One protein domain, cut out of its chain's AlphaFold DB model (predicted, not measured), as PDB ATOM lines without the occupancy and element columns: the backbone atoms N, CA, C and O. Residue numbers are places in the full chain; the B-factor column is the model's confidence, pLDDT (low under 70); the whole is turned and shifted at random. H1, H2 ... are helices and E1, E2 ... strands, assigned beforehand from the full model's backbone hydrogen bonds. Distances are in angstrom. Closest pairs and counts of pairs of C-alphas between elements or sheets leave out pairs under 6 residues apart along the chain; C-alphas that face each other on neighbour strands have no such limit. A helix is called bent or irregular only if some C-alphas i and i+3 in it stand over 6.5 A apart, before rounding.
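AT A GLANCE: This is residues 45 to 203 and 239 to 285 of the 287 residues of the protein "Carbohydrate-binding protein" of Melittangium boletus DSM 14713 (UniProt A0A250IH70). Two twisted sheets of six strands each lie face to face as a sandwich, and the three short helices H1, H2 and H3 sit among long loops beyond one end of it, on neither sheet. The long bent strands E5 and E12 run side by side through one sheet, with E10 beside E5 and the short strands E1 and E3 beside E12; the other sheet has the order E4, E11, E6, E7, E8, E9, all antiparallel. The printed part has 206 residues, with named elements in the order E1, E2, E3, E4, H1, E5, E6, H2, E7, E8, E9, E10, H3, E11, E12. The class is mostly strand, though under half of the residues are in named elements. The whole is compact, with a radius of gyration of the C-alphas of 16.5 A and spans of 49 by 37 by 34 A.

IN THESE COORDINATES: E1, residues 50 to 52, begins at C-alpha 50 (196.112, 172.776, 125.691). E2, residues 69 to 71, and E3, residues 77 to 79, form a hairpin. E4, residues 83 to 89, is 19.3 A long. H1, residues 104 to 110, begins at C-alpha 104 (200.509, 195.699, 118.272). E5, residues 122 to 133, is 28.2 A long and bends by 75 degrees at residue 130. E6, residues 139 to 146, is 19.6 A long. H2, residues 151 to 156, is irregular, with C-alphas 152 and 155 9.1 A apart. E7, residues 159 to 165, is 17.9 A long, E8, residues 169 to 175, is 19.3 A long, and E9 is residues 181 to 183. E10 is residues 198 to 203, and H3 is residues 246 to 249. E11, residues 264 to 270, is 18.4 A long. E12, residues 272 to 284, is 29.4 A long, bends by 72 degrees at residue 276 and ends at C-alpha 284 (200.896, 176.546, 126.637).

HOW THE PARTS SIT: In the branched sheet E12 has three neighbours: E1 and E3 on one side, beside residues 280 to 283 and 275 to 277, and E5 on the other side. N 51 and O 282 are 2.8 A apart, N 77 and O 277 2.8 A, and N 129 and O 276 2.8 A. E2 is antiparallel to E3, with N 78 and O 70 2.8 A apart. E10 is antiparallel to E5, with N 124 and O 202 2.9 A apart. In the other sheet E4 and E9 are the edge strands. E4 pairs with E11 through N 84 and O 269, 2.8 A, and E11 with E6 through N 141 and O 268, 2.8 A. E6 and E7 have N 140 and O 164 2.9 A apart. E7, E8 and E9 form a meander, each strand the antiparallel neighbour of the one before, with N 161 and O 173 2.8 A apart and N 174 and O 182 2.8 A apart. Where the two sheets face each other, their parts are 9.4 A centre to centre and their strands stand at 31 degrees. Between the sheets, the closest C-alphas of E7 and E10 are those of Gly 162 and Ser 202, 5.2 A apart. H3 is close but not clearly touching H1, with the C-alphas of Pro 104 and Thr 246 closest at 6.6 A, and likewise H2, with those of Cys 155 and Cys 249 closest at 5.8 A. In H1 every O i to N i+4 pair is within hydrogen-bond range; in H2 0 of 2 are, with 1 of 3 O i to N i+3 pairs; H3 is too short for an O i to N i+4 pair.

THE WHOLE: The two C-alphas farthest apart are those of Pro 73 and Ala 252, at 52.2 A, while the first and last printed C-alphas, Arg 45 and Ile 285, are 4.6 A apart. Residues 204 to 238 are not printed, and C-alphas 203 and 239 are 15.8 A apart across the cut. The long links are E1 to E2, E4 to H1, H1 to E5, E9 to E10 and H3 to E11. The mean pLDDT of the printed part is 97.6, and no printed residue is under 70.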
ATOM      1  N   ARG A  45     202.361 174.415 131.060       96.25
ATOM      2  CA  ARG A  45     201.996 175.366 132.109       96.25
ATOM      3  C   ARG A  45     200.792 174.831 132.900       96.25
ATOM      4  O   ARG A  45     199.765 174.543 132.284       96.25
ATOM      5  N   PRO A  46     200.844 174.744 134.242       94.69
ATOM      6  CA  PRO A  46     199.675 174.378 135.040       94.69
ATOM      7  C   PRO A  46     198.484 175.303 134.751       94.69
ATOM      8  O   PRO A  46     198.620 176.526 134.800       94.69
ATOM      9  N   GLY A  47     197.330 174.720 134.409       93.81
ATOM     10  CA  GLY A  47     196.129 175.467 134.004       93.81
ATOM     11  C   GLY A  47     196.248 176.212 132.665       93.81
ATOM     12  O   GLY A  47     195.369 177.005 132.339       93.81
ATOM     13  N   GLY A  48     197.328 175.996 131.910       96.25
ATOM     14  CA  GLY A  48     197.521 176.565 130.581       96.25
ATOM     15  C   GLY A  48     196.581 175.955 129.544       96.25
ATOM     16  O   GLY A  48     196.096 174.834 129.703       96.25
ATOM     17  N   GLU A  49     196.337 176.698 128.465       98.06
ATOM     18  CA  GLU A  49     195.563 176.202 127.332       98.06
ATOM     19  C   GLU A  49     196.296 175.021 126.675       98.06
ATOM     20  O   GLU A  49     197.515 175.040 126.485       98.06
ATOM     21  N   THR A  50     195.555 173.969 126.338       98.44
ATOM     22  CA  THR A  50     196.112 172.776 125.691       98.44
ATOM     23  C   THR A  50     195.128 172.211 124.689       98.44
ATOM     24  O   THR A  50     193.914 172.269 124.888       98.44
ATOM     25  N   TRP A  51     195.665 171.625 123.630       98.81
ATOM     26  CA  TRP A  51     194.921 170.890 122.629       98.81
ATOM     27  C   TRP A  51     195.760 169.728 122.106       98.81
ATOM     28  O   TRP A  51     196.980 169.831 121.957       98.81
ATOM     29  N   SER A  52     195.094 168.626 121.793       98.69
ATOM     30  CA  SER A  52     195.682 167.453 121.162       98.69
ATOM     31  C   SER A  52     194.679 166.872 120.183       98.69
ATOM     32  O   SER A  52     193.508 166.737 120.537       98.69
ATOM     33  N   LEU A  53     195.143 166.487 118.998       98.50
ATOM     34  CA  LEU A  53     194.315 165.863 117.975       98.50
ATOM     35  C   LEU A  53     193.568 164.653 118.546       98.50
ATOM     36  O   LEU A  53     194.192 163.677 118.968       98.50
ATOM     37  N   ALA A  54     192.241 164.724 118.541       96.06
ATOM     38  CA  ALA A  54     191.394 163.631 118.990       96.06
ATOM     39  C   ALA A  54     191.462 162.432 118.029       96.06
ATOM     40  O   ALA A  54     191.678 162.587 116.822       96.06
ATOM     41  N   ASP A  55     191.200 161.232 118.554       92.06
ATOM     42  CA  ASP A  55     191.065 160.023 117.730       92.06
ATOM     43  C   ASP A  55     189.944 160.155 116.691       92.06
ATOM     44  O   ASP A  55     190.081 159.653 115.575       92.06
ATOM     45  N   ASP A  56     188.864 160.858 117.048       93.69
ATOM     46  CA  ASP A  56     187.776 161.268 116.159       93.69
ATOM     47  C   ASP A  56     187.899 162.766 115.835       93.69
ATOM     48  O   ASP A  56     187.163 163.612 116.349       93.69
ATOM     49  N   ALA A  57     188.896 163.097 115.009       94.38
ATOM     50  CA  ALA A  57     189.280 164.475 114.701       94.38
ATOM     51  C   ALA A  57     188.129 165.323 114.130       94.38
ATOM     52  O   ALA A  57     188.055 166.514 114.409       94.38
ATOM     53  N   LEU A  58     187.212 164.721 113.363       94.06
ATOM     54  CA  LEU A  58     186.111 165.438 112.706       94.06
ATOM     55  C   LEU A  58     184.976 165.834 113.665       94.06
ATOM     56  O   LEU A  58     184.101 166.612 113.289       94.06
ATOM     57  N   ARG A  59     184.971 165.310 114.898       95.75
ATOM     58  CA  ARG A  59     184.027 165.725 115.949       95.75
ATOM     59  C   ARG A  59     184.580 166.807 116.870       95.75
ATOM     60  O   ARG A  59     183.824 167.357 117.675       95.75
ATOM     61  N   ASP A  60     185.868 167.117 116.774       97.44
ATOM     62  CA  ASP A  60     186.491 168.144 117.597       97.44
ATOM     63  C   ASP A  60     186.155 169.545 117.072       97.44
ATOM     64  O   ASP A  60     186.670 170.000 116.057       97.44
ATOM     65  N   LYS A  61     185.311 170.269 117.811       96.81
ATOM     66  CA  LYS A  61     184.890 171.635 117.462       96.81
ATOM     67  C   LYS A  61     186.024 172.664 117.512       96.81
ATOM     68  O   LYS A  61     185.841 173.776 117.025       96.81
ATOM     69  N   ARG A  62     187.159 172.340 118.138       98.00
ATOM     70  CA  ARG A  62     188.342 173.209 118.176       98.00
ATOM     71  C   ARG A  62     189.273 172.982 116.992       98.00
ATOM     72  O   ARG A  62     190.211 173.759 116.839       98.00
ATOM     73  N   PHE A  63     189.038 171.950 116.188       98.62
ATOM     74  CA  PHE A  63     189.886 171.579 115.070       98.62
ATOM     75  C   PHE A  63     189.151 171.778 113.747       98.62
ATOM     76  O   PHE A  63     188.119 171.163 113.493       98.62
ATOM     77  N   ASP A  64     189.705 172.628 112.891       98.25
ATOM     78  CA  ASP A  64     189.190 172.871 111.548       98.25
ATOM     79  C   ASP A  64     190.267 172.505 110.517       98.25
ATOM     80  O   ASP A  64     191.233 173.258 110.342       98.25
ATOM     81  N   PRO A  65     190.149 171.345 109.841       97.44
ATOM     82  CA  PRO A  65     191.105 170.941 108.821       97.44
ATOM     83  C   PRO A  65     190.950 171.714 107.501       97.44
ATOM     84  O   PRO A  65     191.801 171.550 106.631       97.44
ATOM     85  N   GLN A  66     189.885 172.512 107.330       96.44
ATOM     86  CA  GLN A  66     189.523 173.290 106.129       96.44
ATOM     87  C   GLN A  66     189.330 172.498 104.823       96.44
ATOM     88  O   GLN A  66     188.856 173.049 103.831       96.44
ATOM     89  N   ASP A  67     189.664 171.214 104.815       96.50
ATOM     90  CA  ASP A  67     189.490 170.281 103.709       96.50
ATOM     91  C   ASP A  67     189.361 168.852 104.276       96.50
ATOM     92  O   ASP A  67     189.482 168.607 105.483       96.50
ATOM     93  N   THR A  68     189.091 167.882 103.412       97.06
ATOM     94  CA  THR A  68     188.832 166.497 103.793       97.06
ATOM     95  C   THR A  68     190.096 165.818 104.313       97.06
ATOM     96  O   THR A  68     191.107 165.710 103.613       97.06
ATOM     97  N   ILE A  69     190.000 165.258 105.520       98.12
ATOM     98  CA  ILE A  69     190.988 164.323 106.061       98.12
ATOM     99  C   ILE A  69     190.410 162.915 106.117       98.12
ATOM    100  O   ILE A  69     189.228 162.712 106.380       98.12
ATOM    101  N   THR A  70     191.263 161.927 105.876       97.62
ATOM    102  CA  THR A  70     190.890 160.508 105.901       97.62
ATOM    103  C   THR A  70     191.784 159.756 106.866       97.62
ATOM    104  O   THR A  70     192.959 160.088 107.018       97.62
ATOM    105  N   ARG A  71     191.230 158.754 107.547       97.50
ATOM    106  CA  ARG A  71     191.984 157.947 108.504       97.50
ATOM    107  C   ARG A  71     192.651 156.775 107.794       97.50
ATOM    108  O   ARG A  71     192.011 156.064 107.023       97.50
ATOM    109  N   ASN A  72     193.932 156.573 108.065       97.69
ATOM    110  CA  ASN A  72     194.717 155.458 107.556       97.69
ATOM    111  C   ASN A  72     194.569 154.211 108.446       97.69
ATOM    112  O   ASN A  72     194.242 154.336 109.630       97.69
ATOM    113  N   PRO A  73     194.884 153.006 107.925       97.12
ATOM    114  CA  PRO A  73     194.879 151.775 108.719       97.12
ATOM    115  C   PRO A  73     195.827 151.794 109.928       97.12
ATOM    116  O   PRO A  73     195.551 151.141 110.929       97.12
ATOM    117  N   ASP A  74     196.924 152.556 109.865       95.62
ATOM    118  CA  ASP A  74     197.898 152.706 110.958       95.62
ATOM    119  C   ASP A  74     197.470 153.740 112.024       95.62
ATOM    120  O   ASP A  74     198.250 154.078 112.918       95.62
ATOM    121  N   GLY A  75     196.248 154.275 111.916       95.75
ATOM    122  CA  GLY A  75     195.685 155.278 112.820       95.75
ATOM    123  C   GLY A  75     196.142 156.711 112.549       95.75
ATOM    124  O   GLY A  75     195.646 157.624 113.207       95.75
ATOM    125  N   SER A  76     197.050 156.934 111.593       98.00
ATOM    126  CA  SER A  76     197.372 158.288 111.140       98.00
ATOM    127  C   SER A  76     196.246 158.895 110.300       98.00
ATOM    128  O   SER A  76     195.334 158.202 109.846       98.00
ATOM    129  N   TRP A  77     196.311 160.201 110.086       98.44
ATOM    130  CA  TRP A  77     195.416 160.932 109.202       98.44
ATOM    131  C   TRP A  77     196.136 161.303 107.914       98.44
ATOM    132  O   TRP A  77     197.353 161.461 107.898       98.44
ATOM    133  N   LYS A  78     195.376 161.465 106.839       98.00
ATOM    134  CA  LYS A  78     195.861 161.857 105.520       98.00
ATOM    135  C   LYS A  78     195.061 163.030 104.993       98.00
ATOM    136  O   LYS A  78     193.833 163.014 105.087       98.00
ATOM    137  N   MET A  79     195.741 163.968 104.343       98.12
ATOM    138  CA  MET A  79     195.109 164.967 103.482       98.12
ATOM    139  C   MET A  79     195.764 164.965 102.098       98.12
ATOM    140  O   MET A  79     196.991 164.945 101.975       98.12
ATOM    141  N   LYS A  80     194.931 165.003 101.054       97.25
ATOM    142  CA  LYS A  80     195.358 165.101  99.655       97.25
ATOM    143  C   LYS A  80     194.970 166.460  99.085       97.25
ATOM    144  O   LYS A  80     193.969 166.582  98.391       97.25
ATOM    145  N   SER A  81     195.758 167.472  99.419       95.75
ATOM    146  CA  SER A  81     195.536 168.857  99.004       95.75
ATOM    147  C   SER A  81     196.880 169.565  98.835       95.75
ATOM    148  O   SER A  81     197.890 169.151  99.419       95.75
ATOM    149  N   ASP A  82     196.904 170.603  98.000       94.69
ATOM    150  CA  ASP A  82     198.103 171.395  97.713       94.69
ATOM    151  C   ASP A  82     198.184 172.711  98.484       94.69
ATOM    152  O   ASP A  82     199.188 173.418  98.372       94.69
ATOM    153  N   LYS A  83     197.166 173.009  99.299       95.25
ATOM    154  CA  LYS A  83     197.089 174.189 100.162       95.25
ATOM    155  C   LYS A  83     196.370 173.843 101.458       95.25
ATOM    156  O   LYS A  83     195.156 174.000 101.563       95.25
ATOM    157  N   VAL A  84     197.115 173.393 102.458       97.75
ATOM    158  CA  VAL A  84     196.548 172.881 103.709       97.75
ATOM    159  C   VAL A  84     196.719 173.866 104.848       97.75
ATOM    160  O   VAL A  84     197.799 174.422 105.044       97.75
ATOM    161  N   ARG A  85     195.657 174.051 105.637       96.69
ATOM    162  CA  ARG A  85     195.678 174.780 106.906       96.69
ATOM    163  C   ARG A  85     194.815 174.029 107.906       96.69
ATOM    164  O   ARG A  85     193.596 174.078 107.828       96.69
ATOM    165  N   LEU A  86     195.457 173.360 108.856       98.56
ATOM    166  CA  LEU A  86     194.769 172.735 109.976       98.56
ATOM    167  C   LEU A  86     194.758 173.713 111.150       98.56
ATOM    168  O   LEU A  86     195.789 173.920 111.795       98.56
ATOM    169  N   SER A  87     193.614 174.347 111.386       98.62
ATOM    170  CA  SER A  87     193.445 175.367 112.421       98.62
ATOM    171  C   SER A  87     193.023 174.741 113.746       98.62
ATOM    172  O   SER A  87     192.154 173.873 113.790       98.62
ATOM    173  N   VAL A  88     193.626 175.216 114.831       98.81
ATOM    174  CA  VAL A  88     193.324 174.825 116.207       98.81
ATOM    175  C   VAL A  88     192.934 176.060 117.004       98.81
ATOM    176  O   VAL A  88     193.756 176.947 117.258       98.81
ATOM    177  N   PHE A  89     191.683 176.094 117.442       98.75
ATOM    178  CA  PHE A  89     191.152 177.151 118.288       98.75
ATOM    179  C   PHE A  89     191.478 176.900 119.762       98.75
ATOM    180  O   PHE A  89     191.593 175.756 120.228       98.75
ATOM    181  N   THR A  90     191.599 177.978 120.529       98.56
ATOM    182  CA  THR A  90     191.587 177.893 121.994       98.56
ATOM    183  C   THR A  90     190.236 177.377 122.492       98.56
ATOM    184  O   THR A  90     189.257 177.308 121.744       98.56
ATOM    185  N   SER A  91     190.144 177.014 123.771       98.38
ATOM    186  CA  SER A  91     188.874 176.584 124.374       98.38
ATOM    187  C   SER A  91     187.797 177.681 124.382       98.38
ATOM    188  O   SER A  91     186.611 177.371 124.460       98.38
ATOM    189  N   THR A  92     188.189 178.951 124.219       97.75
ATOM    190  CA  THR A  92     187.272 180.097 124.056       97.75
ATOM    191  C   THR A  92     186.680 180.183 122.640       97.75
ATOM    192  O   THR A  92     185.748 180.957 122.405       97.75
ATOM    193  N   GLY A  93     187.186 179.377 121.702       97.88
ATOM    194  CA  GLY A  93     186.822 179.417 120.292       97.88
ATOM    195  C   GLY A  93     187.398 180.634 119.570       97.88
ATOM    196  O   GLY A  93     188.166 181.418 120.127       97.88
ATOM    197  N   TYR A  94     187.000 180.799 118.314       97.88
ATOM    198  CA  TYR A  94     187.393 181.922 117.473       97.88
ATOM    199  C   TYR A  94     186.158 182.709 117.016       97.88
ATOM    200  O   TYR A  94     185.199 182.129 116.508       97.88
ATOM    201  N   ASP A  95     186.206 184.029 117.175       96.94
ATOM    202  CA  ASP A  95     185.226 184.981 116.656       96.94
ATOM    203  C   ASP A  95     185.904 186.344 116.459       96.94
ATOM    204  O   ASP A  95     186.174 187.061 117.427       96.94
ATOM    205  N   SER A  96     186.141 186.735 115.202       95.06
ATOM    206  CA  SER A  96     186.795 188.011 114.885       95.06
ATOM    207  C   SER A  96     186.038 189.230 115.404       95.06
ATOM    208  O   SER A  96     186.656 190.261 115.656       95.06
ATOM    209  N   LYS A  97     184.722 189.136 115.639       96.38
ATOM    210  CA  LYS A  97     183.943 190.245 116.219       96.38
ATOM    211  C   LYS A  97     184.305 190.516 117.679       96.38
ATOM    212  O   LYS A  97     183.980 191.580 118.200       96.38
ATOM    213  N   ARG A  98     184.963 189.564 118.348       96.94
ATOM    214  CA  ARG A  98     185.448 189.692 119.731       96.94
ATOM    215  C   ARG A  98     186.872 190.240 119.812       96.94
ATOM    216  O   ARG A  98     187.375 190.395 120.923       96.94
ATOM    217  N   ILE A  99     187.516 190.532 118.681       97.94
ATOM    218  CA  ILE A  99     188.844 191.147 118.632       97.94
ATOM    219  C   ILE A  99     188.664 192.673 118.592       97.94
ATOM    220  O   ILE A  99     188.212 193.208 117.583       97.94
ATOM    221  N   PRO A 100     188.977 193.400 119.682       96.06
ATOM    222  CA  PRO A 100     188.673 194.827 119.780       96.06
ATOM    223  C   PRO A 100     189.679 195.715 119.041       96.06
ATOM    224  O   PRO A 100     189.408 196.889 118.813       96.06
ATOM    225  N   THR A 101     190.864 195.190 118.727       97.81
ATOM    226  CA  THR A 101     191.941 195.926 118.067       97.81
ATOM    227  C   THR A 101     192.966 194.960 117.483       97.81
ATOM    228  O   THR A 101     193.125 193.848 117.987       97.81
ATOM    229  N   TYR A 102     193.693 195.425 116.468       97.81
ATOM    230  CA  TYR A 102     194.890 194.772 115.942       97.81
ATOM    231  C   TYR A 102     196.168 195.576 116.208       97.81
ATOM    232  O   TYR A 102     197.221 195.220 115.692       97.81
ATOM    233  N   ASP A 103     196.070 196.641 117.010       98.38
ATOM    234  CA  ASP A 103     197.194 197.497 117.384       98.38
ATOM    235  C   ASP A 103     198.250 196.707 118.184       98.38
ATOM    236  O   ASP A 103     197.969 196.285 119.312       98.38
ATOM    237  N   PRO A 104     199.465 196.504 117.642       98.25
ATOM    238  CA  PRO A 104     200.509 195.699 118.272       98.25
ATOM    239  C   PRO A 104     200.945 196.162 119.667       98.25
ATOM    240  O   PRO A 104     201.321 195.315 120.484       98.25
ATOM    241  N   ASP A 105     200.885 197.459 119.981       98.38
ATOM    242  CA  ASP A 105     201.226 197.959 121.317       98.38
ATOM    243  C   ASP A 105     200.120 197.610 122.317       98.38
ATOM    244  O   ASP A 105     200.402 197.139 123.426       98.38
ATOM    245  N   VAL A 106     198.853 197.745 121.913       98.56
ATOM    246  CA  VAL A 106     197.710 197.329 122.744       98.56
ATOM    247  C   VAL A 106     197.707 195.814 122.946       98.56
ATOM    248  O   VAL A 106     197.513 195.342 124.071       98.56
ATOM    249  N   LEU A 107     197.963 195.044 121.884       98.69
ATOM    250  CA  LEU A 107     198.074 193.588 121.954       98.69
ATOM    251  C   LEU A 107     199.221 193.162 122.874       98.69
ATOM    252  O   LEU A 107     199.025 192.299 123.729       98.69
ATOM    253  N   THR A 108     200.388 193.800 122.761       98.25
ATOM    254  CA  THR A 108     201.540 193.558 123.642       98.25
ATOM    255  C   THR A 108     201.199 193.838 125.103       98.25
ATOM    256  O   THR A 108     201.488 193.007 125.961       98.25
ATOM    257  N   SER A 109     200.549 194.970 125.382       98.06
ATOM    258  CA  SER A 109     200.173 195.383 126.738       98.06
ATOM    259  C   SER A 109     199.226 194.387 127.415       98.06
ATOM    260  O   SER A 109     199.441 193.995 128.562       98.06
ATOM    261  N   ARG A 110     198.199 193.914 126.698       97.88
ATOM    262  CA  ARG A 110     197.231 192.945 127.247       97.88
ATOM    263  C   ARG A 110     197.698 191.490 127.151       97.88
ATOM    264  O   ARG A 110     197.204 190.641 127.887       97.88
ATOM    265  N   GLY A 111     198.627 191.195 126.244       98.31
ATOM    266  CA  GLY A 111     199.208 189.874 126.016       98.31
ATOM    267  C   GLY A 111     198.384 188.927 125.137       98.31
ATOM    268  O   GLY A 111     198.750 187.758 125.041       98.31
ATOM    269  N   TYR A 112     197.303 189.382 124.499       98.69
ATOM    270  CA  TYR A 112     196.433 188.546 123.661       98.69
ATOM    271  C   TYR A 112     195.610 189.354 122.650       98.69
ATOM    272  O   TYR A 112     195.346 190.539 122.860       98.69
ATOM    273  N   MET A 113     195.160 188.701 121.579       98.62
ATOM    274  CA  MET A 113     194.360 189.298 120.507       98.62
ATOM    275  C   MET A 113     192.860 189.267 120.820       98.62
ATOM    276  O   MET A 113     192.206 190.312 120.877       98.62
ATOM    277  N   GLN A 114     192.320 188.083 121.097       98.50
ATOM    278  CA  GLN A 114     190.906 187.842 121.358       98.50
ATOM    279  C   GLN A 114     190.630 187.581 122.844       98.50
ATOM    280  O   GLN A 114     189.829 188.294 123.451       98.50
ATOM    281  N   ALA A 115     191.284 186.582 123.447       98.38
ATOM    282  CA  ALA A 115     191.040 186.173 124.831       98.38
ATOM    283  C   ALA A 115     192.331 185.863 125.606       98.38
ATOM    284  O   ALA A 115     193.361 185.539 125.032       98.38
ATOM    285  N   ALA A 116     192.281 185.927 126.940       97.81
ATOM    286  CA  ALA A 116     193.462 185.743 127.793       97.81
ATOM    287  C   ALA A 116     194.134 184.358 127.671       97.81
ATOM    288  O   ALA A 116     195.290 184.208 128.064       97.81
ATOM    289  N   ASN A 117     193.417 183.360 127.146       98.19
ATOM    290  CA  ASN A 117     193.920 182.017 126.852       98.19
ATOM    291  C   ASN A 117     194.348 181.820 125.387       98.19
ATOM    292  O   ASN A 117     194.546 180.680 124.976       98.19
ATOM    293  N   ASP A 118     194.466 182.896 124.607       98.81
ATOM    294  CA  ASP A 118     195.079 182.882 123.279       98.81
ATOM    295  C   ASP A 118     196.471 182.235 123.299       98.81
ATOM    296  O   ASP A 118     197.253 182.431 124.233       98.81
ATOM    297  N   TRP A 119     196.798 181.512 122.227       98.81
ATOM    298  CA  TRP A 119     198.062 180.808 122.046       98.81
ATOM    299  C   TRP A 119     199.230 181.788 121.994       98.81
ATOM    300  O   TRP A 119     199.473 182.443 120.971       98.81
ATOM    301  N   LYS A 120     199.950 181.892 123.108       98.56
ATOM    302  CA  LYS A 120     201.059 182.812 123.324       98.56
ATOM    303  C   LYS A 120     202.353 182.027 123.437       98.56
ATOM    304  O   LYS A 120     203.151 182.033 122.500       98.56
ATOM    305  N   ASN A 121     202.586 181.369 124.564       98.69
ATOM    306  CA  ASN A 121     203.835 180.670 124.827       98.69
ATOM    307  C   ASN A 121     203.616 179.196 124.539       98.69
ATOM    308  O   ASN A 121     203.218 178.462 125.436       98.69
ATOM    309  N   VAL A 122     203.842 178.763 123.301       98.88
ATOM    310  CA  VAL A 122     203.430 177.428 122.861       98.88
ATOM    311  C   VAL A 122     204.589 176.529 122.472       98.88
ATOM    312  O   VAL A 122     205.550 176.956 121.833       98.88
ATOM    313  N   GLU A 123     204.436 175.247 122.795       98.88
ATOM    314  CA  GLU A 123     205.073 174.146 122.079       98.88
ATOM    315  C   GLU A 123     204.026 173.504 121.162       98.88
ATOM    316  O   GLU A 123     203.077 172.866 121.628       98.88
ATOM    317  N   MET A 124     204.200 173.673 119.851       98.94
ATOM    318  CA  MET A 124     203.436 172.951 118.835       98.94
ATOM    319  C   MET A 124     204.201 171.682 118.467       98.94
ATOM    320  O   MET A 124     205.390 171.763 118.161       98.94
ATOM    321  N   THR A 125     203.539 170.528 118.490       98.94
ATOM    322  CA  THR A 125     204.114 169.212 118.164       98.94
ATOM    323  C   THR A 125     203.292 168.534 117.079       98.94
ATOM    324  O   THR A 125     202.083 168.727 116.997       98.94
ATOM    325  N   GLY A 126     203.942 167.711 116.264       98.75
ATOM    326  CA  GLY A 126     203.294 166.944 115.213       98.75
ATOM    327  C   GLY A 126     204.251 165.975 114.537       98.75
ATOM    328  O   GLY A 126     205.462 166.191 114.489       98.75
ATOM    329  N   PHE A 127     203.709 164.881 114.026       98.88
ATOM    330  CA  PHE A 127     204.454 163.917 113.233       98.88
ATOM    331  C   PHE A 127     203.885 163.951 111.831       98.88
ATOM    332  O   PHE A 127     202.671 163.855 111.661       98.88
ATOM    333  N   VAL A 128     204.758 164.105 110.844       98.75
ATOM    334  CA  VAL A 128     204.376 164.292 109.444       98.75
ATOM    335  C   VAL A 128     205.205 163.394 108.537       98.75
ATOM    336  O   VAL A 128     206.351 163.058 108.847       98.75
ATOM    337  N   LYS A 129     204.614 162.999 107.413       98.56
ATOM    338  CA  LYS A 129     205.256 162.231 106.349       98.56
ATOM    339  C   LYS A 129     204.801 162.776 105.001       98.56
ATOM    340  O   LYS A 129     203.622 162.719 104.661       98.56
ATOM    341  N   VAL A 130     205.753 163.270 104.212       98.38
ATOM    342  CA  VAL A 130     205.493 163.700 102.833       98.38
ATOM    343  C   VAL A 130     205.449 162.460 101.948       98.38
ATOM    344  O   VAL A 130     206.482 161.825 101.730       98.38
ATOM    345  N   ASN A 131     204.283 162.108 101.413       98.31
ATOM    346  CA  ASN A 131     204.174 161.020 100.439       98.31
ATOM    347  C   ASN A 131     204.433 161.549  99.020       98.31
ATOM    348  O   ASN A 131     205.200 160.949  98.261       98.31
ATOM    349  N   ALA A 132     203.865 162.714  98.688       97.50
ATOM    350  CA  ALA A 132     204.056 163.372  97.401       97.50
ATOM    351  C   ALA A 132     204.044 164.905  97.520       97.50
ATOM    352  O   ALA A 132     203.149 165.487  98.137       97.50
ATOM    353  N   ALA A 133     205.022 165.549  96.875       96.81
ATOM    354  CA  ALA A 133     205.114 166.999  96.750       96.81
ATOM    355  C   ALA A 133     205.466 167.425  95.323       96.81
ATOM    356  O   ALA A 133     206.233 166.743  94.640       96.81
ATOM    357  N   LYS A 134     204.872 168.543  94.892       96.81
ATOM    358  CA  LYS A 134     205.123 169.216  93.610       96.81
ATOM    359  C   LYS A 134     206.398 170.059  93.679       96.81
ATOM    360  O   LYS A 134     207.131 170.125  92.700       96.81
ATOM    361  N   ASP A 135     206.669 170.650  94.840       97.62
ATOM    362  CA  ASP A 135     207.878 171.425  95.116       97.62
ATOM    363  C   ASP A 135     208.488 170.968  96.444       97.62
ATOM    364  O   ASP A 135     207.903 171.157  97.506       97.62
ATOM    365  N   MET A 136     209.670 170.350  96.385       96.69
ATOM    366  CA  MET A 136     210.400 169.891  97.574       96.69
ATOM    367  C   MET A 136     211.060 171.037  98.357       96.69
ATOM    368  O   MET A 136     211.551 170.811  99.462       96.69
ATOM    369  N   SER A 137     211.091 172.247  97.799       97.44
ATOM    370  CA  SER A 137     211.623 173.438  98.454       97.44
ATOM    371  C   SER A 137     210.592 174.170  99.322       97.44
ATOM    372  O   SER A 137     210.990 175.062 100.072       97.44
ATOM    373  N   ASP A 138     209.310 173.790  99.277       98.00
ATOM    374  CA  ASP A 138     208.259 174.293 100.177       98.00
ATOM    375  C   ASP A 138     208.313 173.583 101.549       98.00
ATOM    376  O   ASP A 138     209.246 172.819 101.829       98.00
ATOM    377  N   ASN A 139     207.379 173.882 102.456       98.56
ATOM    378  CA  ASN A 139     207.502 173.522 103.864       98.56
ATOM    379  C   ASN A 139     206.206 173.163 104.600       98.56
ATOM    380  O   ASN A 139     205.101 173.594 104.274       98.56
ATOM    381  N   PHE A 140     206.402 172.442 105.704       98.75
ATOM    382  CA  PHE A 140     205.516 172.512 106.855       98.75
ATOM    383  C   PHE A 140     205.796 173.812 107.610       98.75
ATOM    384  O   PHE A 140     206.940 174.069 107.986       98.75
ATOM    385  N   ALA A 141     204.761 174.607 107.864       98.62
ATOM    386  CA  ALA A 141     204.830 175.843 108.630       98.62
ATOM    387  C   ALA A 141     203.862 175.766 109.811       98.62
ATOM    388  O   ALA A 141     202.643 175.755 109.631       98.62
ATOM    389  N   TRP A 142     204.406 175.703 111.023       98.88
ATOM    390  CA  TRP A 142     203.607 175.716 112.247       98.88
ATOM    391  C   TRP A 142     203.691 177.078 112.893       98.88
ATOM    392  O   TRP A 142     204.789 177.552 113.208       98.88
ATOM    393  N   TYR A 143     202.535 177.707 113.053       98.81
ATOM    394  CA  TYR A 143     202.468 179.094 113.467       98.81
ATOM    395  C   TYR A 143     201.321 179.377 114.429       98.81
ATOM    396  O   TYR A 143     200.296 178.699 114.424       98.81
ATOM    397  N   ALA A 144     201.519 180.401 115.250       98.81
ATOM    398  CA  ALA A 144     200.550 180.948 116.194       98.81
ATOM    399  C   ALA A 144     200.840 182.453 116.381       98.81
ATOM    400  O   ALA A 144     201.590 183.028 115.586       98.81
ATOM    401  N   ARG A 145     200.312 183.063 117.455       98.38
ATOM    402  CA  ARG A 145     200.389 184.503 117.809       98.38
ATOM    403  C   ARG A 145     199.422 185.433 117.060       98.38
ATOM    404  O   ARG A 145     199.435 186.631 117.324       98.38
ATOM    405  N   GLY A 146     198.540 184.898 116.218       97.69
ATOM    406  CA  GLY A 146     197.491 185.676 115.553       97.69
ATOM    407  C   GLY A 146     196.224 184.881 115.267       97.69
ATOM    408  O   GLY A 146     195.970 183.841 115.882       97.69
ATOM    409  N   GLY A 147     195.404 185.415 114.367       97.31
ATOM    410  CA  GLY A 147     194.161 184.807 113.910       97.31
ATOM    411  C   GLY A 147     194.243 184.376 112.446       97.31
ATOM    412  O   GLY A 147     195.160 183.665 112.032       97.31
ATOM    413  N   ARG A 148     193.243 184.753 111.652       95.75
ATOM    414  CA  ARG A 148     193.154 184.412 110.233       95.75
ATOM    415  C   ARG A 148     194.150 185.200 109.385       95.75
ATOM    416  O   ARG A 148     194.303 186.407 109.520       95.75
ATOM    417  N   HIS A 149     194.738 184.507 108.417       94.69
ATOM    418  CA  HIS A 149     195.607 185.080 107.391       94.69
ATOM    419  C   HIS A 149     194.781 185.298 106.119       94.69
ATOM    420  O   HIS A 149     194.530 184.346 105.379       94.69
ATOM    421  N   ASN A 150     194.272 186.516 105.921       88.75
ATOM    422  CA  ASN A 150     193.489 186.898 104.745       88.75
ATOM    423  C   ASN A 150     193.712 188.377 104.390       88.75
ATOM    424  O   ASN A 150     194.078 189.170 105.256       88.75
ATOM    425  N   ASP A 151     193.475 188.734 103.129       87.75
ATOM    426  CA  ASP A 151     193.782 190.074 102.609       87.75
ATOM    427  C   ASP A 151     192.815 191.160 103.106       87.75
ATOM    428  O   ASP A 151     193.182 192.330 103.181       87.75
ATOM    429  N   SER A 152     191.571 190.806 103.451       90.31
ATOM    430  CA  SER A 152     190.566 191.785 103.888       90.31
ATOM    431  C   SER A 152     190.746 192.234 105.338       90.31
ATOM    432  O   SER A 152     190.207 193.272 105.725       90.31
ATOM    433  N   LEU A 153     191.504 191.475 106.134       93.56
ATOM    434  CA  LEU A 153     191.802 191.760 107.533       93.56
ATOM    435  C   LEU A 153     193.260 191.419 107.863       93.56
ATOM    436  O   LEU A 153     193.566 190.665 108.785       93.56
ATOM    437  N   ALA A 154     194.161 192.016 107.088       96.31
ATOM    438  CA  ALA A 154     195.604 191.798 107.118       96.31
ATOM    439  C   ALA A 154     196.216 191.731 108.532       96.31
ATOM    440  O   ALA A 154     196.967 190.805 108.848       96.31
ATOM    441  N   CYS A 155     195.884 192.687 109.404       97.50
ATOM    442  CA  CYS A 155     196.479 192.808 110.740       97.50
ATOM    443  C   CYS A 155     196.117 191.672 111.714       97.50
ATOM    444  O   CYS A 155     196.796 191.487 112.723       97.50
ATOM    445  N   GLU A 156     195.089 190.875 111.415       97.94
ATOM    446  CA  GLU A 156     194.775 189.674 112.193       97.94
ATOM    447  C   GLU A 156     195.837 188.574 111.996       97.94
ATOM    448  O   GLU A 156     196.150 187.825 112.924       97.94
ATOM    449  N   GLY A 157     196.449 188.515 110.809       97.50
ATOM    450  CA  GLY A 157     197.406 187.486 110.396       97.50
ATOM    451  C   GLY A 157     198.837 187.686 110.901       97.50
ATOM    452  O   GLY A 157     199.788 187.380 110.180       97.50
ATOM    453  N   SER A 158     199.016 188.216 112.113       98.19
ATOM    454  CA  SER A 158     200.339 188.303 112.749       98.19
ATOM    455  C   SER A 158     200.809 186.924 113.230       98.19
ATOM    456  O   SER A 158     200.036 186.161 113.800       98.19
ATOM    457  N   SER A 159     202.068 186.544 112.991       98.56
ATOM    458  CA  SER A 159     202.563 185.229 113.417       98.56
ATOM    459  C   SER A 159     204.084 185.081 113.445       98.56
ATOM    460  O   SER A 159     204.813 185.749 112.710       98.56
ATOM    461  N   TYR A 160     204.557 184.112 114.231       98.88
ATOM    462  CA  TYR A 160     205.837 183.446 113.982       98.88
ATOM    463  C   TYR A 160     205.578 182.071 113.372       98.88
ATOM    464  O   TYR A 160     204.753 181.316 113.884       98.88
ATOM    465  N   LYS A 161     206.307 181.732 112.307       98.75
ATOM    466  CA  LYS A 161     206.177 180.466 111.581       98.75
ATOM    467  C   LYS A 161     207.467 179.671 111.660       98.75
ATOM    468  O   LYS A 161     208.499 180.090 111.129       98.75
ATOM    469  N   GLY A 162     207.385 178.528 112.326       98.81
ATOM    470  CA  GLY A 162     208.445 177.539 112.340       98.81
ATOM    471  C   GLY A 162     208.354 176.696 111.084       98.81
ATOM    472  O   GLY A 162     207.376 175.968 110.909       98.81
ATOM    473  N   SER A 163     209.357 176.803 110.217       98.69
ATOM    474  CA  SER A 163     209.329 176.212 108.883       98.69
ATOM    475  C   SER A 163     210.292 175.034 108.779       98.69
ATOM    476  O   SER A 163     211.506 175.208 108.911       98.69
ATOM    477  N   LEU A 164     209.750 173.850 108.492       98.81
ATOM    478  CA  LEU A 164     210.479 172.635 108.135       98.81
ATOM    479  C   LEU A 164     210.233 172.332 106.654       98.81
ATOM    480  O   LEU A 164     209.156 171.878 106.268       98.81
ATOM    481  N   HIS A 165     211.231 172.611 105.825       98.69
ATOM    482  CA  HIS A 165     211.167 172.417 104.381       98.69
ATOM    483  C   HIS A 165     211.275 170.934 104.019       98.69
ATOM    484  O   HIS A 165     211.955 170.171 104.709       98.69
ATOM    485  N   TYR A 166     210.611 170.507 102.941       98.62
ATOM    486  CA  TYR A 166     210.548 169.084 102.580       98.62
ATOM    487  C   TYR A 166     211.906 168.505 102.168       98.62
ATOM    488  O   TYR A 166     212.123 167.298 102.281       98.62
ATOM    489  N   ASP A 167     212.833 169.356 101.730       98.31
ATOM    490  CA  ASP A 167     214.235 169.017 101.476       98.31
ATOM    491  C   ASP A 167     215.097 168.900 102.749       98.31
ATOM    492  O   ASP A 167     216.247 168.468 102.671       98.31
ATOM    493  N   GLY A 168     214.535 169.218 103.921       98.31
ATOM    494  CA  GLY A 168     215.167 169.085 105.230       98.31
ATOM    495  C   GLY A 168     215.815 170.362 105.773       98.31
ATOM    496  O   GLY A 168     216.378 170.347 106.875       98.31
ATOM    497  N   ARG A 169     215.728 171.488 105.054       98.81
ATOM    498  CA  ARG A 169     216.114 172.799 105.596       98.81
ATOM    499  C   ARG A 169     215.093 173.303 106.614       98.81
ATOM    500  O   ARG A 169     213.914 172.963 106.577       98.81
ATOM    501  N   VAL A 170     215.543 174.168 107.512       98.88
ATOM    502  CA  VAL A 170     214.706 174.820 108.522       98.88
ATOM    503  C   VAL A 170     214.959 176.321 108.569       98.88
ATOM    504  O   VAL A 170     216.067 176.781 108.275       98.88
ATOM    505  N   ARG A 171     213.934 177.087 108.950       98.81
ATOM    506  CA  ARG A 171     214.027 178.523 109.253       98.81
ATOM    507  C   ARG A 171     212.828 179.000 110.063       98.81
ATOM    508  O   ARG A 171     211.791 178.347 110.090       98.81
ATOM    509  N   TRP A 172     212.961 180.177 110.650       98.81
ATOM    510  CA  TRP A 172     211.839 180.964 111.150       98.81
ATOM    511  C   TRP A 172     211.443 182.057 110.170       98.81
ATOM    512  O   TRP A 172     212.306 182.690 109.552       98.81
ATOM    513  N   GLN A 173     210.142 182.298 110.084       98.69
ATOM    514  CA  GLN A 173     209.553 183.452 109.416       98.69
ATOM    515  C   GLN A 173     208.684 184.207 110.425       98.69
ATOM    516  O   GLN A 173     208.113 183.605 111.334       98.69
ATOM    517  N   LYS A 174     208.591 185.520 110.272       98.69
ATOM    518  CA  LYS A 174     207.698 186.390 111.030       98.69
ATOM    519  C   LYS A 174     206.802 187.063 110.019       98.69
ATOM    520  O   LYS A 174     207.296 187.590 109.029       98.69
ATOM    521  N   GLU A 175     205.507 187.017 110.264       97.94
ATOM    522  CA  GLU A 175     204.532 187.782 109.509       97.94
ATOM    523  C   GLU A 175     203.976 188.852 110.448       97.94
ATOM    524  O   GLU A 175     203.331 188.510 111.435       97.94
ATOM    525  N   ALA A 176     204.300 190.129 110.227       97.38
ATOM    526  CA  ALA A 176     203.817 191.203 111.108       97.38
ATOM    527  C   ALA A 176     202.308 191.444 110.921       97.38
ATOM    528  O   ALA A 176     201.599 191.743 111.878       97.38
ATOM    529  N   TRP A 177     201.847 191.265 109.686       97.56
ATOM    530  CA  TRP A 177     200.469 191.276 109.204       97.56
ATOM    531  C   TRP A 177     200.440 190.522 107.868       97.56
ATOM    532  O   TRP A 177     201.485 190.346 107.245       97.56
ATOM    533  N   HIS A 178     199.282 190.049 107.417       96.81
ATOM    534  CA  HIS A 178     199.171 189.275 106.180       96.81
ATOM    535  C   HIS A 178     198.991 190.178 104.942       96.81
ATOM    536  O   HIS A 178     197.966 190.844 104.849       96.81
ATOM    537  N   VAL A 179     199.914 190.280 103.974       94.81
ATOM    538  CA  VAL A 179     201.184 189.550 103.798       94.81
ATOM    539  C   VAL A 179     202.408 190.463 103.973       94.81
ATOM    540  O   VAL A 179     202.731 191.255 103.092       94.81
ATOM    541  N   SER A 180     203.155 190.290 105.065       95.75
ATOM    542  CA  SER A 180     204.375 191.048 105.383       95.75
ATOM    543  C   SER A 180     205.390 190.159 106.093       95.75
ATOM    544  O   SER A 180     205.312 189.961 107.306       95.75
ATOM    545  N   TYR A 181     206.320 189.578 105.327       96.81
ATOM    546  CA  TYR A 181     207.263 188.575 105.825       96.81
ATOM    547  C   TYR A 181     208.662 189.117 106.083       96.81
ATOM    548  O   TYR A 181     209.311 189.630 105.177       96.81
ATOM    549  N   GLU A 182     209.182 188.765 107.251       98.38
ATOM    550  CA  GLU A 182     210.612 188.688 107.526       98.38
ATOM    551  C   GLU A 182     211.039 187.244 107.724       98.38
ATOM    552  O   GLU A 182     210.261 186.394 108.172       98.38
ATOM    553  N   GLN A 183     212.282 186.933 107.371       97.75
ATOM    554  CA  GLN A 183     212.747 185.552 107.345       97.75
ATOM    555  C   GLN A 183     214.180 185.452 107.848       97.75
ATOM    556  O   GLN A 183     215.071 186.190 107.438       97.75
ATOM    557  N   THR A 184     214.410 184.483 108.724       98.62
ATOM    558  CA  THR A 184     215.765 184.095 109.111       98.62
ATOM    559  C   THR A 184     216.439 183.304 107.985       98.62
ATOM    560  O   THR A 184     215.777 182.720 107.120       98.62
ATOM    561  N   ALA A 185     217.773 183.250 108.008       98.12
ATOM    562  CA  ALA A 185     218.533 182.432 107.073       98.12
ATOM    563  C   ALA A 185     218.169 180.944 107.206       98.12
ATOM    564  O   ALA A 185     217.920 180.439 108.307       98.12
ATOM    565  N   TYR A 186     218.197 180.225 106.086       98.56
ATOM    566  CA  TYR A 186     218.074 178.771 106.087       98.56
ATOM    567  C   TYR A 186     219.210 178.112 106.872       98.56
ATOM    568  O   TYR A 186     220.367 178.525 106.778       98.56
ATOM    569  N   LYS A 187     218.888 177.034 107.588       98.50
ATOM    570  CA  LYS A 187     219.863 176.109 108.178       98.50
ATOM    571  C   LYS A 187     219.547 174.673 107.753       98.50
ATOM    572  O   LYS A 187     218.373 174.352 107.563       98.50
ATOM    573  N   PRO A 188     220.553 173.795 107.606       98.06
ATOM    574  CA  PRO A 188     220.293 172.369 107.453       98.06
ATOM    575  C   PRO A 188     219.696 171.823 108.757       98.06
ATOM    576  O   PRO A 188     220.280 172.001 109.826       98.06
ATOM    577  N   GLY A 189     218.528 171.184 108.681       97.56
ATOM    578  CA  GLY A 189     217.891 170.530 109.828       97.56
ATOM    579  C   GLY A 189     218.069 169.016 109.797       97.56
ATOM    580  O   GLY A 189     218.505 168.424 110.782       97.56
ATOM    581  N   THR A 190     217.753 168.414 108.650       97.88
ATOM    582  CA  THR A 190     217.727 166.966 108.403       97.88
ATOM    583  C   THR A 190     217.902 166.689 106.897       97.88
ATOM    584  O   THR A 190     217.999 167.613 106.094       97.88
ATOM    585  N   SER A 191     217.932 165.418 106.491       97.19
ATOM    586  CA  SER A 191     217.710 164.992 105.100       97.19
ATOM    587  C   SER A 191     216.245 165.147 104.654       97.19
ATOM    588  O   SER A 191     215.354 165.331 105.487       97.19
ATOM    589  N   SER A 192     215.994 164.991 103.348       97.31
ATOM    590  CA  SER A 192     214.654 164.991 102.737       97.31
ATOM    591  C   SER A 192     213.607 164.214 103.548       97.31
ATOM    592  O   SER A 192     213.877 163.144 104.104       97.31
ATOM    593  N   LEU A 193     212.394 164.762 103.612       97.75
ATOM    594  CA  LEU A 193     211.277 164.218 104.391       97.75
ATOM    595  C   LEU A 193     210.446 163.188 103.613       97.75
ATOM    596  O   LEU A 193     209.573 162.535 104.187       97.75
ATOM    597  N   LYS A 194     210.677 163.051 102.300       97.81
ATOM    598  CA  LYS A 194     209.847 162.203 101.438       97.81
ATOM    599  C   LYS A 194     209.891 160.743 101.893       97.81
ATOM    600  O   LYS A 194     210.957 160.148 102.013       97.81
ATOM    601  N   GLY A 195     208.715 160.158 102.105       97.62
ATOM    602  CA  GLY A 195     208.541 158.738 102.393       97.62
ATOM    603  C   GLY A 195     208.851 158.306 103.829       97.62
ATOM    604  O   GLY A 195     208.724 157.117 104.113       97.62
ATOM    605  N   ARG A 196     209.187 159.218 104.752       97.00
ATOM    606  CA  ARG A 196     209.489 158.875 106.154       97.00
ATOM    607  C   ARG A 196     208.755 159.764 107.154       97.00
ATOM    608  O   ARG A 196     208.453 160.916 106.866       97.00
ATOM    609  N   TRP A 197     208.488 159.212 108.333       98.44
ATOM    610  CA  TRP A 197     207.940 159.966 109.457       98.44
ATOM    611  C   TRP A 197     209.021 160.829 110.099       98.44
ATOM    612  O   TRP A 197     210.120 160.345 110.364       98.44
ATOM    613  N   VAL A 198     208.682 162.081 110.389       98.56
ATOM    614  CA  VAL A 198     209.510 162.993 111.184       98.56
ATOM    615  C   VAL A 198     208.630 163.657 112.227       98.56
ATOM    616  O   VAL A 198     207.577 164.206 111.896       98.56
ATOM    617  N   GLY A 199     209.055 163.599 113.487       98.81
ATOM    618  CA  GLY A 199     208.494 164.456 114.522       98.81
ATOM    619  C   GLY A 199     209.083 165.855 114.389       98.81
ATOM    620  O   GLY A 199     210.293 166.010 114.235       98.81
ATOM    621  N   PHE A 200     208.240 166.872 114.452       98.94
ATOM    622  CA  PHE A 200     208.639 168.272 114.413       98.94
ATOM    623  C   PHE A 200     208.091 168.973 115.664       98.94
ATOM    624  O   PHE A 200     207.095 168.535 116.249       98.94
ATOM    625  N   LYS A 201     208.793 170.004 116.138       98.94
ATOM    626  CA  LYS A 201     208.315 170.954 117.145       98.94
ATOM    627  C   LYS A 201     208.635 172.370 116.707       98.94
ATOM    628  O   LYS A 201     209.764 172.644 116.299       98.94
ATOM    629  N   SER A 202     207.650 173.248 116.854       98.88
ATOM    630  CA  SER A 202     207.779 174.696 116.703       98.88
ATOM    631  C   SER A 202     207.447 175.325 118.049       98.88
ATOM    632  O   SER A 202     206.328 175.176 118.544       98.88
ATOM    633  N   ILE A 203     208.442 175.947 118.675       98.88
ATOM    634  CA  ILE A 203     208.322 176.512 120.019       98.88
ATOM    635  C   ILE A 203     208.522 178.014 119.934       98.88
ATOM    636  O   ILE A 203     209.534 178.479 119.409       98.88
ATOM    637  N   SER A 239     214.318 189.998 119.581       97.25
ATOM    638  CA  SER A 239     214.187 191.209 120.410       97.25
ATOM    639  C   SER A 239     213.867 192.452 119.569       97.25
ATOM    640  O   SER A 239     214.026 193.589 120.011       97.25
ATOM    641  N   GLY A 240     213.428 192.215 118.334       96.69
ATOM    642  CA  GLY A 240     213.048 193.193 117.331       96.69
ATOM    643  C   GLY A 240     213.974 193.239 116.115       96.69
ATOM    644  O   GLY A 240     213.657 193.864 115.105       96.69
ATOM    645  N   GLN A 241     215.114 192.550 116.181       95.75
ATOM    646  CA  GLN A 241     216.085 192.499 115.088       95.75
ATOM    647  C   GLN A 241     215.674 191.565 113.943       95.75
ATOM    648  O   GLN A 241     216.341 191.566 112.913       95.75
ATOM    649  N   MET A 242     214.606 190.771 114.101       97.19
ATOM    650  CA  MET A 242     214.027 190.055 112.962       97.19
ATOM    651  C   MET A 242     213.363 191.016 111.968       97.19
ATOM    652  O   MET A 242     213.188 190.640 110.818       97.19
ATOM    653  N   GLY A 243     213.028 192.241 112.390       97.00
ATOM    654  CA  GLY A 243     212.356 193.232 111.556       97.00
ATOM    655  C   GLY A 243     210.836 193.069 111.543       97.00
ATOM    656  O   GLY A 243     210.241 192.519 112.480       97.00
ATOM    657  N   GLY A 244     210.214 193.582 110.483       96.75
ATOM    658  CA  GLY A 244     208.772 193.571 110.253       96.75
ATOM    659  C   GLY A 244     208.234 194.967 109.965       96.75
ATOM    660  O   GLY A 244     208.984 195.940 109.925       96.75
ATOM    661  N   ASP A 245     206.919 195.060 109.789       97.62
ATOM    662  CA  ASP A 245     206.210 196.324 109.575       97.62
ATOM    663  C   ASP A 245     204.947 196.394 110.445       97.62
ATOM    664  O   ASP A 245     203.817 196.429 109.966       97.62
ATOM    665  N   THR A 246     205.123 196.364 111.764       97.38
ATOM    666  CA  THR A 246     203.995 196.476 112.708       97.38
ATOM    667  C   THR A 246     203.349 197.867 112.717       97.38
ATOM    668  O   THR A 246     202.205 197.993 113.157       97.38
ATOM    669  N   ARG A 247     204.020 198.907 112.187       97.81
ATOM    670  CA  ARG A 247     203.445 200.257 112.026       97.81
ATOM    671  C   ARG A 247     202.238 200.269 111.102       97.81
ATOM    672  O   ARG A 247     201.326 201.056 111.339       97.81
ATOM    673  N   HIS A 248     202.194 199.374 110.116       97.62
ATOM    674  CA  HIS A 248     201.017 199.171 109.271       97.62
ATOM    675  C   HIS A 248     199.734 198.938 110.086       97.62
ATOM    676  O   HIS A 248     198.660 199.389 109.701       97.62
ATOM    677  N   CYS A 249     199.859 198.275 111.237       97.50
ATOM    678  CA  CYS A 249     198.748 197.953 112.127       97.50
ATOM    679  C   CYS A 249     198.661 198.878 113.349       97.50
ATOM    680  O   CYS A 249     197.930 198.566 114.279       97.50
ATOM    681  N   GLY A 250     199.388 200.002 113.361       97.44
ATOM    682  CA  GLY A 250     199.346 201.003 114.437       97.44
ATOM    683  C   GLY A 250     200.471 200.916 115.473       97.44
ATOM    684  O   GLY A 250     200.571 201.799 116.316       97.44
ATOM    685  N   GLY A 251     201.358 199.917 115.397       97.38
ATOM    686  CA  GLY A 251     202.416 199.733 116.399       97.38
ATOM    687  C   GLY A 251     203.486 200.831 116.362       97.38
ATOM    688  O   GLY A 251     203.794 201.378 115.307       97.38
ATOM    689  N   ALA A 252     204.129 201.127 117.490       97.06
ATOM    690  CA  ALA A 252     205.079 202.235 117.619       97.06
ATOM    691  C   ALA A 252     206.377 202.038 116.818       97.06
ATOM    692  O   ALA A 252     206.973 203.004 116.315       97.06
ATOM    693  N   VAL A 253     206.848 200.792 116.686       96.88
ATOM    694  CA  VAL A 253     208.111 200.455 116.011       96.88
ATOM    695  C   VAL A 253     207.966 199.221 115.130       96.88
ATOM    696  O   VAL A 253     207.561 198.173 115.613       96.88
ATOM    697  N   ASN A 254     208.401 199.333 113.871       97.31
ATOM    698  CA  ASN A 254     208.325 198.300 112.827       97.31
ATOM    699  C   ASN A 254     208.722 196.889 113.281       97.31
ATOM    700  O   ASN A 254     208.043 195.908 112.988       97.31
ATOM    701  N   GLY A 255     209.853 196.799 113.979       96.31
ATOM    702  CA  GLY A 255     210.490 195.528 114.286       96.31
ATOM    703  C   GLY A 255     209.970 194.825 115.531       96.31
ATOM    704  O   GLY A 255     210.457 193.737 115.798       96.31
ATOM    705  N   MET A 256     209.041 195.391 116.315       96.44
ATOM    706  CA  MET A 256     208.739 194.862 117.657       96.44
ATOM    707  C   MET A 256     208.437 193.351 117.650       96.44
ATOM    708  O   MET A 256     207.761 192.863 116.737       96.44
ATOM    709  N   PRO A 257     208.944 192.580 118.627       97.88
ATOM    710  CA  PRO A 257     208.604 191.169 118.724       97.88
ATOM    711  C   PRO A 257     207.101 191.000 118.984       97.88
ATOM    712  O   PRO A 257     206.491 191.816 119.677       97.88
ATOM    713  N   LEU A 258     206.494 189.945 118.438       98.50
ATOM    714  CA  LEU A 258     205.063 189.694 118.632       98.50
ATOM    715  C   LEU A 258     204.879 189.113 120.033       98.50
ATOM    716  O   LEU A 258     205.094 187.921 120.207       98.50
ATOM    717  N   LEU A 259     204.546 189.927 121.041       98.25
ATOM    718  CA  LEU A 259     204.535 189.557 122.473       98.25
ATOM    719  C   LEU A 259     203.163 189.106 123.017       98.25
ATOM    720  O   LEU A 259     203.052 188.756 124.195       98.25
ATOM    721  N   TRP A 260     202.154 189.030 122.151       98.69
ATOM    722  CA  TRP A 260     200.786 188.603 122.454       98.69
ATOM    723  C   TRP A 260     200.453 187.217 121.899       98.69
ATOM    724  O   TRP A 260     201.067 186.773 120.933       98.69
ATOM    725  N   GLY A 261     199.462 186.546 122.486       98.69
ATOM    726  CA  GLY A 261     198.868 185.342 121.906       98.69
ATOM    727  C   GLY A 261     197.801 185.641 120.854       98.69
ATOM    728  O   GLY A 261     197.229 186.730 120.844       98.69
ATOM    729  N   GLY A 262     197.504 184.654 120.006       98.69
ATOM    730  CA  GLY A 262     196.366 184.704 119.081       98.69
ATOM    731  C   GLY A 262     195.387 183.534 119.249       98.69
ATOM    732  O   GLY A 262     195.764 182.493 119.793       98.69
ATOM    733  N   PRO A 263     194.133 183.668 118.787       98.62
ATOM    734  CA  PRO A 263     193.096 182.655 118.995       98.62
ATOM    735  C   PRO A 263     193.290 181.379 118.159       98.62
ATOM    736  O   PRO A 263     192.590 180.392 118.395       98.62
ATOM    737  N   ILE A 264     194.210 181.383 117.184       98.81
ATOM    738  CA  ILE A 264     194.428 180.270 116.254       98.81
ATOM    739  C   ILE A 264     195.901 179.845 116.262       98.81
ATOM    740  O   ILE A 264     196.806 180.647 116.038       98.81
ATOM    741  N   ALA A 265     196.137 178.553 116.469       98.88
ATOM    742  CA  ALA A 265     197.391 177.890 116.123       98.88
ATOM    743  C   ALA A 265     197.158 177.054 114.859       98.88
ATOM    744  O   ALA A 265     196.117 176.417 114.731       98.88
ATOM    745  N   THR A 266     198.091 177.058 113.909       98.88
ATOM    746  CA  THR A 266     197.894 176.408 112.607       98.88
ATOM    747  C   THR A 266     199.052 175.496 112.235       98.88
ATOM    748  O   THR A 266     200.219 175.887 112.304       98.88
ATOM    749  N   PHE A 267     198.712 174.304 111.752       98.88
ATOM    750  CA  PHE A 267     199.622 173.417 111.036       98.88
ATOM    751  C   PHE A 267     199.356 173.578 109.534       98.88
ATOM    752  O   PHE A 267     198.316 173.146 109.037       98.88
ATOM    753  N   ARG A 268     200.261 174.243 108.810       98.38
ATOM    754  CA  ARG A 268     200.110 174.547 107.376       98.38
ATOM    755  C   ARG A 268     201.155 173.827 106.548       98.38
ATOM    756  O   ARG A 268     202.288 173.656 106.994       98.38
ATOM    757  N   TRP A 269     200.788 173.473 105.327       98.44
ATOM    758  CA  TRP A 269     201.725 173.050 104.297       98.44
ATOM    759  C   TRP A 269     201.115 173.272 102.916       98.44
ATOM    760  O   TRP A 269     199.915 173.092 102.729       98.44
ATOM    761  N   ASP A 270     201.939 173.674 101.954       97.06
ATOM    762  CA  ASP A 270     201.518 173.899 100.570       97.06
ATOM    763  C   ASP A 270     202.394 173.064  99.614       97.06
ATOM    764  O   ASP A 270     203.353 172.404 100.024       97.06
ATOM    765  N   SER A 271     202.044 173.044  98.328       97.19
ATOM    766  CA  SER A 271     202.804 172.366  97.265       97.19
ATOM    767  C   SER A 271     202.951 170.849  97.449       97.19
ATOM    768  O   SER A 271     203.824 170.220  96.845       97.19
ATOM    769  N   THR A 272     202.066 170.227  98.231       95.19
ATOM    770  CA  THR A 272     201.940 168.768  98.354       95.19
ATOM    771  C   THR A 272     200.771 168.226  97.547       95.19
ATOM    772  O   THR A 272     199.911 168.972  97.104       95.19
ATOM    773  N   SER A 273     200.709 166.918  97.339       94.88
ATOM    774  CA  SER A 273     199.467 166.258  96.907       94.88
ATOM    775  C   SER A 273     199.056 165.112  97.825       94.88
ATOM    776  O   SER A 273     197.933 164.626  97.715       94.88
ATOM    777  N   ASP A 274     199.937 164.686  98.735       97.88
ATOM    778  CA  ASP A 274     199.665 163.624  99.700       97.88
ATOM    779  C   ASP A 274     200.605 163.756 100.913       97.88
ATOM    780  O   ASP A 274     201.832 163.642 100.782       97.88
ATOM    781  N   VAL A 275     200.018 164.003 102.086       98.62
ATOM    782  CA  VAL A 275     200.706 164.053 103.382       98.62
ATOM    783  C   VAL A 275     199.941 163.211 104.394       98.62
ATOM    784  O   VAL A 275     198.730 163.382 104.561       98.62
ATOM    785  N   ASP A 276     200.674 162.364 105.119       98.69
ATOM    786  CA  ASP A 276     200.186 161.747 106.349       98.69
ATOM    787  C   ASP A 276     200.649 162.550 107.569       98.69
ATOM    788  O   ASP A 276     201.780 163.043 107.621       98.69
ATOM    789  N   PHE A 277     199.789 162.652 108.576       98.81
ATOM    790  CA  PHE A 277     200.072 163.329 109.834       98.81
ATOM    791  C   PHE A 277     199.450 162.593 111.024       98.81
ATOM    792  O   PHE A 277     198.464 161.868 110.894       98.81
ATOM    793  N   LYS A 278     200.035 162.755 112.210       98.62
ATOM    794  CA  LYS A 278     199.495 162.232 113.473       98.62
ATOM    795  C   LYS A 278     200.077 162.970 114.668       98.62
ATOM    796  O   LYS A 278     201.086 163.663 114.546       98.62
ATOM    797  N   TRP A 279     199.446 162.765 115.824       98.62
ATOM    798  CA  TRP A 279     199.926 163.250 117.120       98.62
ATOM    799  C   TRP A 279     200.215 164.758 117.112       98.62
ATOM    800  O   TRP A 279     201.289 165.197 117.521       98.62
ATOM    801  N   LEU A 280     199.264 165.538 116.582       98.88
ATOM    802  CA  LEU A 280     199.341 166.995 116.618       98.88
ATOM    803  C   LEU A 280     198.923 167.487 118.003       98.88
ATOM    804  O   LEU A 280     197.886 167.064 118.513       98.88
ATOM    805  N   SER A 281     199.695 168.386 118.601       98.88
ATOM    806  CA  SER A 281     199.334 169.035 119.862       98.88
ATOM    807  C   SER A 281     199.826 170.476 119.918       98.88
ATOM    808  O   SER A 281     200.809 170.846 119.273       98.88
ATOM    809  N   VAL A 282     199.122 171.294 120.694       98.88
ATOM    810  CA  VAL A 282     199.505 172.663 121.041       98.88
ATOM    811  C   VAL A 282     199.348 172.793 122.547       98.88
ATOM    812  O   VAL A 282     198.287 172.489 123.092       98.88
ATOM    813  N   ARG A 283     200.409 173.196 123.239       98.62
ATOM    814  CA  ARG A 283     200.400 173.356 124.696       98.62
ATOM    815  C   ARG A 283     200.964 174.713 125.053       98.62
ATOM    816  O   ARG A 283     202.063 175.029 124.601       98.62
ATOM    817  N   GLU A 284     200.264 175.462 125.897       98.50
ATOM    818  CA  GLU A 284     200.896 176.546 126.637       98.50
ATOM    819  C   GLU A 284     201.972 175.957 127.555       98.50
ATOM    820  O   GLU A 284     201.728 175.009 128.312       98.50
ATOM    821  N   ILE A 285     203.176 176.508 127.481       98.00
ATOM    822  CA  ILE A 285     204.350 176.050 128.222       98.00
ATOM    823  C   ILE A 285     204.724 177.039 129.321       98.00
ATOM    824  O   ILE A 285     204.398 178.227 129.256       98.00
TER     825      ILE A 285